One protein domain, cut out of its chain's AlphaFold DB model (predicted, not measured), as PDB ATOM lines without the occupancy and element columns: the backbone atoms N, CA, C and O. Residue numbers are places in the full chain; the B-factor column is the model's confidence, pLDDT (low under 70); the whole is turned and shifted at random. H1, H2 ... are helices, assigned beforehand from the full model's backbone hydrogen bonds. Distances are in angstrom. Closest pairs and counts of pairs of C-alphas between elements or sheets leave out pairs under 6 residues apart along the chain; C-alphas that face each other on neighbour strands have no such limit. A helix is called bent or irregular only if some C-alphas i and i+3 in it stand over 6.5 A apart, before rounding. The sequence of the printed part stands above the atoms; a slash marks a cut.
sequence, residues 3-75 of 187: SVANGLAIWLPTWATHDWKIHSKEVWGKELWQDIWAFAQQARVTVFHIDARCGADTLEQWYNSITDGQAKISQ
ATOM      1  N   SER A   3       3.530 -49.076   7.578       85.06
ATOM      2  CA  SER A   3       3.561 -49.903   8.789       85.06
ATOM      3  C   SER A   3       2.785 -49.277   9.948       85.06
ATOM      4  O   SER A   3       2.104 -49.987  10.675       85.06
ATOM      5  N   VAL A   4       2.844 -47.950  10.108       85.75
ATOM      6  CA  VAL A   4       2.119 -47.249  11.182       85.75
ATOM      7  C   VAL A   4       0.623 -47.215  10.886       85.75
ATOM      8  O   VAL A   4      -0.178 -47.484  11.774       85.75
ATOM      9  N   ALA A   5       0.243 -46.955   9.631       86.44
ATOM     10  CA  ALA A   5      -1.158 -46.949   9.223       86.44
ATOM     11  C   ALA A   5      -1.822 -48.321   9.438       86.44
ATOM     12  O   ALA A   5      -2.889 -48.390  10.041       86.44
ATOM     13  N   ASN A   6      -1.166 -49.414   9.031       89.62
ATOM     14  CA  ASN A   6      -1.665 -50.770   9.296       89.62
ATOM     15  C   ASN A   6      -1.601 -51.144  10.781       89.62
ATOM     16  O   ASN A   6      -2.496 -51.826  11.275       89.62
ATOM     17  N   GLY A   7      -0.584 -50.659  11.501       90.06
ATOM     18  CA  GLY A   7      -0.501 -50.776  12.954       90.06
ATOM     19  C   GLY A   7      -1.757 -50.243  13.630       90.06
ATOM     20  O   GLY A   7      -2.397 -50.964  14.389       90.06
ATOM     21  N   LEU A   8      -2.159 -49.023  13.272       88.62
ATOM     22  CA  LEU A   8      -3.343 -48.371  13.820       88.62
ATOM     23  C   LEU A   8      -4.657 -49.011  13.352       88.62
ATOM     24  O   LEU A   8      -5.556 -49.224  14.158       88.62
ATOM     25  N   ALA A   9      -4.779 -49.303  12.055       87.12
ATOM     26  CA  ALA A   9      -6.046 -49.718  11.459       87.12
ATOM     27  C   ALA A   9      -6.356 -51.216  11.622       87.12
ATOM     28  O   ALA A   9      -7.523 -51.597  11.588       87.12
ATOM     29  N   ILE A  10      -5.334 -52.070  11.752       87.81
ATOM     30  CA  ILE A  10      -5.492 -53.531  11.649       87.81
ATOM     31  C   ILE A  10      -4.821 -54.258  12.814       87.81
ATOM     32  O   ILE A  10      -5.410 -55.165  13.407       87.81
ATOM     33  N   TRP A  11      -3.576 -53.912  13.143       92.44
ATOM     34  CA  TRP A  11      -2.777 -54.750  14.041       92.44
ATOM     35  C   TRP A  11      -2.996 -54.453  15.523       92.44
ATOM     36  O   TRP A  11      -2.909 -55.382  16.320       92.44
ATOM     37  N   LEU A  12      -3.339 -53.217  15.894       91.69
ATOM     38  CA  LEU A  12      -3.526 -52.779  17.283       91.69
ATOM     39  C   LEU A  12      -4.422 -53.715  18.121       91.69
ATOM     40  O   LEU A  12      -3.951 -54.201  19.152       91.69
ATOM     41  N   PRO A  13      -5.653 -54.065  17.686       91.38
ATOM     42  CA  PRO A  13      -6.502 -54.995  18.436       91.38
ATOM     43  C   PRO A  13      -5.887 -56.398  18.563       91.38
ATOM     44  O   PRO A  13      -6.032 -57.077  19.581       91.38
ATOM     45  N   THR A  14      -5.166 -56.838  17.531       92.19
ATOM     46  CA  THR A  14      -4.501 -58.147  17.516       92.19
ATOM     47  C   THR A  14      -3.326 -58.164  18.491       92.19
ATOM     48  O   THR A  14      -3.178 -59.101  19.268       92.19
ATOM     49  N   TRP A  15      -2.508 -57.113  18.519       94.00
ATOM     50  CA  TRP A  15      -1.407 -57.000  19.473       94.00
ATOM     51  C   TRP A  15      -1.909 -56.879  20.909       94.00
ATOM     52  O   TRP A  15      -1.377 -57.562  21.780       94.00
ATOM     53  N   ALA A  16      -2.971 -56.109  21.150       91.81
ATOM     54  CA  ALA A  16      -3.575 -55.983  22.474       91.81
ATOM     55  C   ALA A  16      -4.086 -57.331  23.020       91.81
ATOM     56  O   ALA A  16      -3.935 -57.612  24.207       91.81
ATOM     57  N   THR A  17      -4.643 -58.190  22.159       93.62
ATOM     58  CA  THR A  17      -5.128 -59.528  22.553       93.62
ATOM     59  C   THR A  17      -4.014 -60.558  22.742       93.62
ATOM     60  O   THR A  17      -4.185 -61.504  23.505       93.62
ATOM     61  N   HIS A  18      -2.861 -60.370  22.098       93.06
ATOM     62  CA  HIS A  18      -1.720 -61.291  22.153       93.06
ATOM     63  C   HIS A  18      -0.593 -60.790  23.069       93.06
ATOM     64  O   HIS A  18       0.581 -61.054  22.806       93.06
ATOM     65  N   ASP A  19      -0.930 -60.046  24.130       93.69
ATOM     66  CA  ASP A  19       0.035 -59.507  25.106       93.69
ATOM     67  C   ASP A  19       1.198 -58.742  24.441       93.69
ATOM     68  O   ASP A  19       2.364 -58.835  24.829       93.69
ATOM     69  N   TRP A  20       0.879 -58.000  23.379       94.00
ATOM     70  CA  TRP A  20       1.821 -57.190  22.608       94.00
ATOM     71  C   TRP A  20       3.003 -57.990  22.049       94.00
ATOM     72  O   TRP A  20       4.123 -57.477  21.968       94.00
ATOM     73  N   LYS A  21       2.760 -59.249  21.657       91.75
ATOM     74  CA  LYS A  21       3.775 -60.158  21.114       91.75
ATOM     75  C   LYS A  21       3.440 -60.668  19.714       91.75
ATOM     76  O   LYS A  21       2.294 -60.954  19.381       91.75
ATOM     77  N   ILE A  22       4.486 -60.861  18.911       89.94
ATOM     78  CA  ILE A  22       4.471 -61.559  17.622       89.94
ATOM     79  C   ILE A  22       5.425 -62.746  17.745       89.94
ATOM     80  O   ILE A  22       6.620 -62.559  17.966       89.94
ATOM     81  N   HIS A  23       4.902 -63.971  17.628       88.50
ATOM     82  CA  HIS A  23       5.685 -65.208  17.781       88.50
ATOM     83  C   HIS A  23       6.604 -65.184  19.019       88.50
ATOM     84  O   HIS A  23       7.804 -65.446  18.934       88.50
ATOM     85  N   SER A  24       6.028 -64.811  20.167       88.06
ATOM     86  CA  SER A  24       6.696 -64.728  21.476       88.06
ATOM     87  C   SER A  24       7.725 -63.599  21.646       88.06
ATOM     88  O   SER A  24       8.301 -63.479  22.725       88.06
ATOM     89  N   LYS A  25       7.937 -62.744  20.639       93.38
ATOM     90  CA  LYS A  25       8.744 -61.518  20.752       93.38
ATOM     91  C   LYS A  25       7.851 -60.309  20.960       93.38
ATOM     92  O   LYS A  25       6.803 -60.222  20.331       93.38
ATOM     93  N   GLU A  26       8.274 -59.370  21.794       92.81
ATOM     94  CA  GLU A  26       7.539 -58.120  21.978       92.81
ATOM     95  C   GLU A  26       7.524 -57.282  20.692       92.81
ATOM     96  O   GLU A  26       8.494 -57.254  19.928       92.81
ATOM     97  N   VAL A  27       6.401 -56.606  20.452       91.31
ATOM     98  CA  VAL A  27       6.259 -55.637  19.364       91.31
ATOM     99  C   VAL A  27       7.236 -54.483  19.594       91.31
ATOM    100  O   VAL A  27       7.386 -53.978  20.708       91.31
ATOM    101  N   TRP A  28       7.915 -54.049  18.532       91.38
ATOM    102  CA  TRP A  28       8.846 -52.928  18.617       91.38
ATOM    103  C   TRP A  28       8.119 -51.641  19.032       91.38
ATOM    104  O   TRP A  28       7.099 -51.285  18.439       91.38
ATOM    105  N   GLY A  29       8.651 -50.951  20.044       91.50
ATOM    106  CA  GLY A  29       8.005 -49.769  20.616       91.50
ATOM    107  C   GLY A  29       6.710 -50.087  21.370       91.50
ATOM    108  O   GLY A  29       5.792 -49.274  21.342       91.50
ATOM    109  N   LYS A  30       6.612 -51.267  22.004       92.19
ATOM    110  CA  LYS A  30       5.445 -51.750  22.768       92.19
ATOM    111  C   LYS A  30       4.757 -50.669  23.605       92.19
ATOM    112  O   LYS A  30       3.549 -50.512  23.485       92.19
ATOM    113  N   GLU A  31       5.515 -49.937  24.416       92.38
ATOM    114  CA  GLU A  31       4.979 -48.908  25.321       92.38
ATOM    115  C   GLU A  31       4.248 -47.800  24.546       92.38
ATOM    116  O   GLU A  31       3.103 -47.482  24.847       92.38
ATOM    117  N   LEU A  32       4.835 -47.317  23.445       93.38
ATOM    118  CA  LEU A  32       4.200 -46.316  22.581       93.38
ATOM    119  C   LEU A  32       2.898 -46.839  21.964       93.38
ATOM    120  O   LEU A  32       1.912 -46.114  21.873       93.38
ATOM    121  N   TRP A  33       2.874 -48.104  21.537       93.38
ATOM    122  CA  TRP A  33       1.658 -48.714  20.996       93.38
ATOM    123  C   TRP A  33       0.572 -48.910  22.056       93.38
ATOM    124  O   TRP A  33      -0.606 -48.768  21.734       93.38
ATOM    125  N   GLN A  34       0.950 -49.195  23.303       93.69
ATOM    126  CA  GLN A  34       0.021 -49.272  24.432       93.69
ATOM    127  C   GLN A  34      -0.610 -47.911  24.733       93.69
ATOM    128  O   GLN A  34      -1.830 -47.836  24.892       93.69
ATOM    129  N   ASP A  35       0.184 -46.842  24.727       93.25
ATOM    130  CA  ASP A  35      -0.309 -45.477  24.928       93.25
ATOM    131  C   ASP A  35      -1.259 -45.056  23.801       93.25
ATOM    132  O   ASP A  35      -2.361 -44.558  24.044       93.25
ATOM    133  N   ILE A  36      -0.871 -45.327  22.551       91.56
ATOM    134  CA  ILE A  36      -1.709 -45.081  21.372       91.56
ATOM    135  C   ILE A  36      -3.017 -45.872  21.461       91.56
ATOM    136  O   ILE A  36      -4.073 -45.332  21.140       91.56
ATOM    137  N   TRP A  37      -2.975 -47.132  21.899       92.38
ATOM    138  CA  TRP A  37      -4.171 -47.952  22.089       92.38
ATOM    139  C   TRP A  37      -5.086 -47.378  23.164       92.38
ATOM    140  O   TRP A  37      -6.278 -47.211  22.919       92.38
ATOM    141  N   ALA A  38      -4.541 -47.009  24.324       92.06
ATOM    142  CA  ALA A  38      -5.311 -46.386  25.395       92.06
ATOM    143  C   ALA A  38      -5.995 -45.094  24.920       92.06
ATOM    144  O   ALA A  38      -7.171 -44.874  25.213       92.06
ATOM    145  N   PHE A  39      -5.292 -44.278  24.130       91.12
ATOM    146  CA  PHE A  39      -5.845 -43.069  23.527       91.12
ATOM    147  C   PHE A  39      -6.920 -43.369  22.471       91.12
ATOM    148  O   PHE A  39      -7.997 -42.772  22.491       91.12
ATOM    149  N   ALA A  40      -6.670 -44.322  21.570       89.12
ATOM    150  CA  ALA A  40      -7.599 -44.700  20.507       89.12
ATOM    151  C   ALA A  40      -8.922 -45.269  21.045       89.12
ATOM    152  O   ALA A  40      -9.954 -45.139  20.396       89.12
ATOM    153  N   GLN A  41      -8.917 -45.843  22.251       87.44
ATOM    154  CA  GLN A  41     -10.137 -46.299  22.923       87.44
ATOM    155  C   GLN A  41     -11.005 -45.138  23.441       87.44
ATOM    156  O   GLN A  41     -12.200 -45.320  23.665       87.44
ATOM    157  N   GLN A  42     -10.425 -43.953  23.640       90.75
ATOM    158  CA  GLN A  42     -11.108 -42.769  24.178       90.75
ATOM    159  C   GLN A  42     -11.481 -41.750  23.095       90.75
ATOM    160  O   GLN A  42     -12.371 -40.925  23.301       90.75
ATOM    161  N   ALA A  43     -10.824 -41.803  21.935       87.25
ATOM    162  CA  ALA A  43     -11.007 -40.858  20.842       87.25
ATOM    163  C   ALA A  43     -11.473 -41.554  19.558       87.25
ATOM    164  O   ALA A  43     -11.054 -42.659  19.227       87.25
ATOM    165  N   ARG A  44     -12.303 -40.869  18.765       83.56
ATOM    166  CA  ARG A  44     -12.594 -41.310  17.396       83.56
ATOM    167  C   ARG A  44     -11.380 -41.026  16.515       83.56
ATOM    168  O   ARG A  44     -11.151 -39.881  16.139       83.56
ATOM    169  N   VAL A  45     -10.618 -42.070  16.198       83.19
ATOM    170  CA  VAL A  45      -9.439 -41.985  15.329       83.19
ATOM    171  C   VAL A  45      -9.802 -42.464  13.928       83.19
ATOM    172  O   VAL A  45     -10.249 -43.595  13.746       83.19
ATOM    173  N   THR A  46      -9.569 -41.614  12.930       82.94
ATOM    174  CA  THR A  46      -9.648 -41.992  11.515       82.94
ATOM    175  C   THR A  46      -8.238 -42.024  10.947       82.94
ATOM    176  O   THR A  46      -7.490 -41.057  11.085       82.94
ATOM    177  N   VAL A  47      -7.862 -43.136  10.318       80.81
ATOM    178  CA  VAL A  47      -6.511 -43.350   9.791       80.81
ATOM    179  C   VAL A  47      -6.560 -43.313   8.272       80.81
ATOM    180  O   VAL A  47      -7.287 -44.087   7.655       80.81
ATOM    181  N   PHE A  48      -5.745 -42.452   7.674       77.00
ATOM    182  CA  PHE A  48      -5.526 -42.415   6.233       77.00
ATOM    183  C   PHE A  48      -4.045 -42.639   5.951       77.00
ATOM    184  O   PHE A  48      -3.182 -42.079   6.629       77.00
ATOM    185  N   HIS A  49      -3.746 -43.467   4.953       79.56
ATOM    186  CA  HIS A  49      -2.394 -43.592   4.431       79.56
ATOM    187  C   HIS A  49      -2.284 -42.806   3.133       79.56
ATOM    188  O   HIS A  49      -3.029 -43.064   2.192       79.56
ATOM    189  N   ILE A  50      -1.319 -41.894   3.080       71.44
ATOM    190  CA  ILE A  50      -0.962 -41.152   1.876       71.44
ATOM    191  C   ILE A  50       0.365 -41.714   1.369       71.44
ATOM    192  O   ILE A  50       1.283 -41.939   2.166       71.44
ATOM    193  N   ASP A  51       0.460 -41.983   0.067       72.38
ATOM    194  CA  ASP A  51       1.717 -42.438  -0.523       72.38
ATOM    195  C   ASP A  51       2.789 -41.343  -0.384       72.38
ATOM    196  O   ASP A  51       2.522 -40.146  -0.481       72.38
ATOM    197  N   ALA A  52       4.026 -41.742  -0.105       65.75
ATOM    198  CA  ALA A  52       5.128 -40.794   0.023       65.75
ATOM    199  C   ALA A  52       5.541 -40.227  -1.345       65.75
ATOM    200  O   ALA A  52       6.164 -39.166  -1.412       65.75
ATOM    201  N   ARG A  53       5.211 -40.934  -2.435       66.31
ATOM    202  CA  ARG A  53       5.592 -40.577  -3.802       66.31
ATOM    203  C   ARG A  53       4.366 -40.236  -4.648       66.31
ATOM    204  O   ARG A  53       4.003 -40.978  -5.553       66.31
ATOM    205  N   CYS A  54       3.763 -39.089  -4.374       61.38
ATOM    206  CA  CYS A  54       2.712 -38.532  -5.223       61.38
ATOM    207  C   CYS A  54       3.315 -37.654  -6.335       61.38
ATOM    208  O   CYS A  54       4.413 -37.110  -6.184       61.38
ATOM    209  N   GLY A  55       2.617 -37.543  -7.469       58.47
ATOM    210  CA  GLY A  55       2.987 -36.606  -8.535       58.47
ATOM    211  C   GLY A  55       2.977 -35.166  -8.020       58.47
ATOM    212  O   GLY A  55       2.193 -34.843  -7.129       58.47
ATOM    213  N   ALA A  56       3.858 -34.323  -8.569       55.97
ATOM    214  CA  ALA A  56       3.853 -32.898  -8.261       55.97
ATOM    215  C   ALA A  56       2.447 -32.343  -8.554       55.97
ATOM    216  O   ALA A  56       1.949 -32.557  -9.655       55.97
ATOM    217  N   ASP A  57       1.823 -31.701  -7.565       61.72
ATOM    218  CA  ASP A  57       0.501 -31.042  -7.630       61.72
ATOM    219  C   ASP A  57      -0.732 -31.862  -7.207       61.72
ATOM    220  O   ASP A  57      -1.866 -31.513  -7.546       61.72
ATOM    221  N   THR A  58      -0.571 -32.911  -6.396       70.00
ATOM    222  CA  THR A  58      -1.728 -33.544  -5.736       70.00
ATOM    223  C   THR A  58      -2.019 -32.940  -4.355       70.00
ATOM    224  O   THR A  58      -1.118 -32.545  -3.612       70.00
ATOM    225  N   LEU A  59      -3.301 -32.927  -3.963       69.06
ATOM    226  CA  LEU A  59      -3.761 -32.555  -2.612       69.06
ATOM    227  C   LEU A  59      -3.029 -33.366  -1.517       69.06
ATOM    228  O   LEU A  59      -2.753 -32.877  -0.426       69.06
ATOM    229  N   GLU A  60      -2.672 -34.605  -1.845       72.19
ATOM    230  CA  GLU A  60      -1.893 -35.531  -1.021       72.19
ATOM    231  C   GLU A  60      -0.482 -35.013  -0.709       72.19
ATOM    232  O   GLU A  60      -0.037 -35.096   0.438       72.19
ATOM    233  N   GLN A  61       0.206 -34.416  -1.691       73.38
ATOM    234  CA  GLN A  61       1.516 -33.800  -1.474       73.38
ATOM    235  C   GLN A  61       1.414 -32.598  -0.529       73.38
ATOM    236  O   GLN A  61       2.284 -32.408   0.321       73.38
ATOM    237  N   TRP A  62       0.340 -31.809  -0.642       73.62
ATOM    238  CA  TRP A  62       0.097 -30.680   0.253       73.62
ATOM    239  C   TRP A  62      -0.075 -31.139   1.709       73.62
ATOM    240  O   TRP A  62       0.640 -30.655   2.585       73.62
ATOM    241  N   TYR A  63      -0.926 -32.139   1.970       74.69
ATOM    242  CA  TYR A  63      -1.113 -32.687   3.323       74.69
ATOM    243  C   TYR A  63       0.157 -33.324   3.899       74.69
ATOM    244  O   TYR A  63       0.471 -33.109   5.074       74.69
ATOM    245  N   ASN A  64       0.914 -34.065   3.082       77.19
ATOM    246  CA  ASN A  64       2.202 -34.620   3.501       77.19
ATOM    247  C   ASN A  64       3.209 -33.514   3.846       77.19
ATOM    248  O   ASN A  64       3.894 -33.626   4.856       77.19
ATOM    249  N   SER A  65       3.275 -32.438   3.057       76.81
ATOM    250  CA  SER A  65       4.177 -31.305   3.304       76.81
ATOM    251  C   SER A  65       3.842 -30.570   4.605       76.81
ATOM    252  O   SER A  65       4.732 -30.279   5.403       76.81
ATOM    253  N   ILE A  66       2.552 -30.330   4.871       78.12
ATOM    254  CA  ILE A  66       2.102 -29.723   6.131       78.12
ATOM    255  C   ILE A  66       2.441 -30.628   7.319       78.12
ATOM    256  O   ILE A  66       2.986 -30.150   8.312       78.12
ATOM    257  N   THR A  67       2.174 -31.931   7.204       71.88
ATOM    258  CA  THR A  67       2.438 -32.898   8.278       71.88
ATOM    259  C   THR A  67       3.938 -33.050   8.543       71.88
ATOM    260  O   THR A  67       4.351 -33.071   9.699       71.88
ATOM    261  N   ASP A  68       4.772 -33.098   7.499       76.50
ATOM    262  CA  ASP A  68       6.237 -33.132   7.620       76.50
ATOM    263  C   ASP A  68       6.780 -31.840   8.251       76.50
ATOM    264  O   ASP A  68       7.637 -31.880   9.136       76.50
ATOM    265  N   GLY A  69       6.229 -30.687   7.862       72.50
ATOM    266  CA  GLY A  69       6.543 -29.398   8.475       72.50
ATOM    267  C   GLY A  69       6.188 -29.358   9.964       72.50
ATOM    268  O   GLY A  69       7.011 -28.957  10.785       72.50
ATOM    269  N   GLN A  70       4.998 -29.830  10.337       69.19
ATOM    270  CA  GLN A  70       4.560 -29.890  11.733       69.19
ATOM    271  C   GLN A  70       5.369 -30.897  12.559       69.19
ATOM    272  O   GLN A  70       5.724 -30.589  13.695       69.19
ATOM    273  N   ALA A  71       5.723 -32.055  11.992       65.56
ATOM    274  CA  ALA A  71       6.569 -33.053  12.644       65.56
ATOM    275  C   ALA A  71       7.996 -32.536  12.905       65.56
ATOM    276  O   ALA A  71       8.590 -32.833  13.938       65.56
ATOM    277  N   LYS A  72       8.543 -31.720  11.994       59.81
ATOM    278  CA  LYS A  72       9.835 -31.042  12.194       59.81
ATOM    279  C   LYS A  72       9.785 -30.008  13.316       59.81
ATOM    280  O   LYS A  72      10.755 -29.874  14.049       59.81
ATOM    281  N   ILE A  73       8.669 -29.292  13.461       53.59
ATOM    282  CA  ILE A  73       8.476 -28.299  14.530       53.59
ATOM    283  C   ILE A  73       8.244 -28.988  15.887       53.59
ATOM    284  O   ILE A  73       8.670 -28.471  16.917       53.59
ATOM    285  N   SER A  74       7.599 -30.160  15.902       50.56
ATOM    286  CA  SER A  74       7.307 -30.926  17.121       50.56
ATOM    287  C   SER A  74       8.448 -31.821  17.607       50.56
ATOM    288  O   SER A  74       8.356 -32.348  18.717       50.56
ATOM    289  N   GLN A  75       9.559 -31.924  16.865       50.09
ATOM    290  CA  GLN A  75      10.870 -32.227  17.453       50.09
ATOM    291  C   GLN A  75      11.310 -31.029  18.301       50.09
ATOM    292  O   GLN A  75      12.269 -30.323  17.995       50.09
TER     293      GLN A  75
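This is residues 3 to 75 of the 187 residues of an uncharacterized protein of Strigops habroptila (UniProt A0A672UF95). The longest helix, H3, sits by itself at one end of a loose, elongated model, and a long loop, residues 41 to 58, joins it to a second group, H1 and H2, set crosswise to each other at the other end. Residues 65 to 75, mostly of H3, stick out free. The printed part has 73 residues with three named helices in the order H1, H2, H3 and no named strand; the class is all helix. The radius of gyration of the C-alphas is 15.0 A, and the C-alphas span 44 by 24 by 23 A.

H3 is residues 59 to 74, 22.7 A from first to last C-alpha, and ends at C-alpha 74 at (7.307, -30.926, 17.121). H2 is residues 30 to 40, 15.0 A long. H1 is residues 3 to 17, 18.9 A long, and begins at C-alpha 3 at (3.561, -49.903, 8.789). H1 is irregular: C-alphas 9 and 12 are 7.0 A apart.

H3 touches no helix; it is apart from H1 and from H2. H1 and H2 only just touch, with 3 pairs of C-alphas within 8 A, and H1 does so with residues 12 to 16 alone. Their closest C-alphas, those of Leu 12 and Trp 37, are 6.8 A apart. Their lines are about perpendicular, at 88 degrees. In H2 and H3 every O i to N i+4 pair is within hydrogen-bond range; in H1, 8 of 11 are.

The two C-alphas farthest apart, those of Ser 24 and Asp 57, are 44.9 A apart. The printed part has no cut. Both links are long: 12 residues from H1 to H2, where residues 21 to 22 pair briefly with 25 to 26, antiparallel, and 18 from H2 to H3. The mean pLDDT of the printed part is 81.7; residues 52 to 57, 59 and 70 to 75 are under 70.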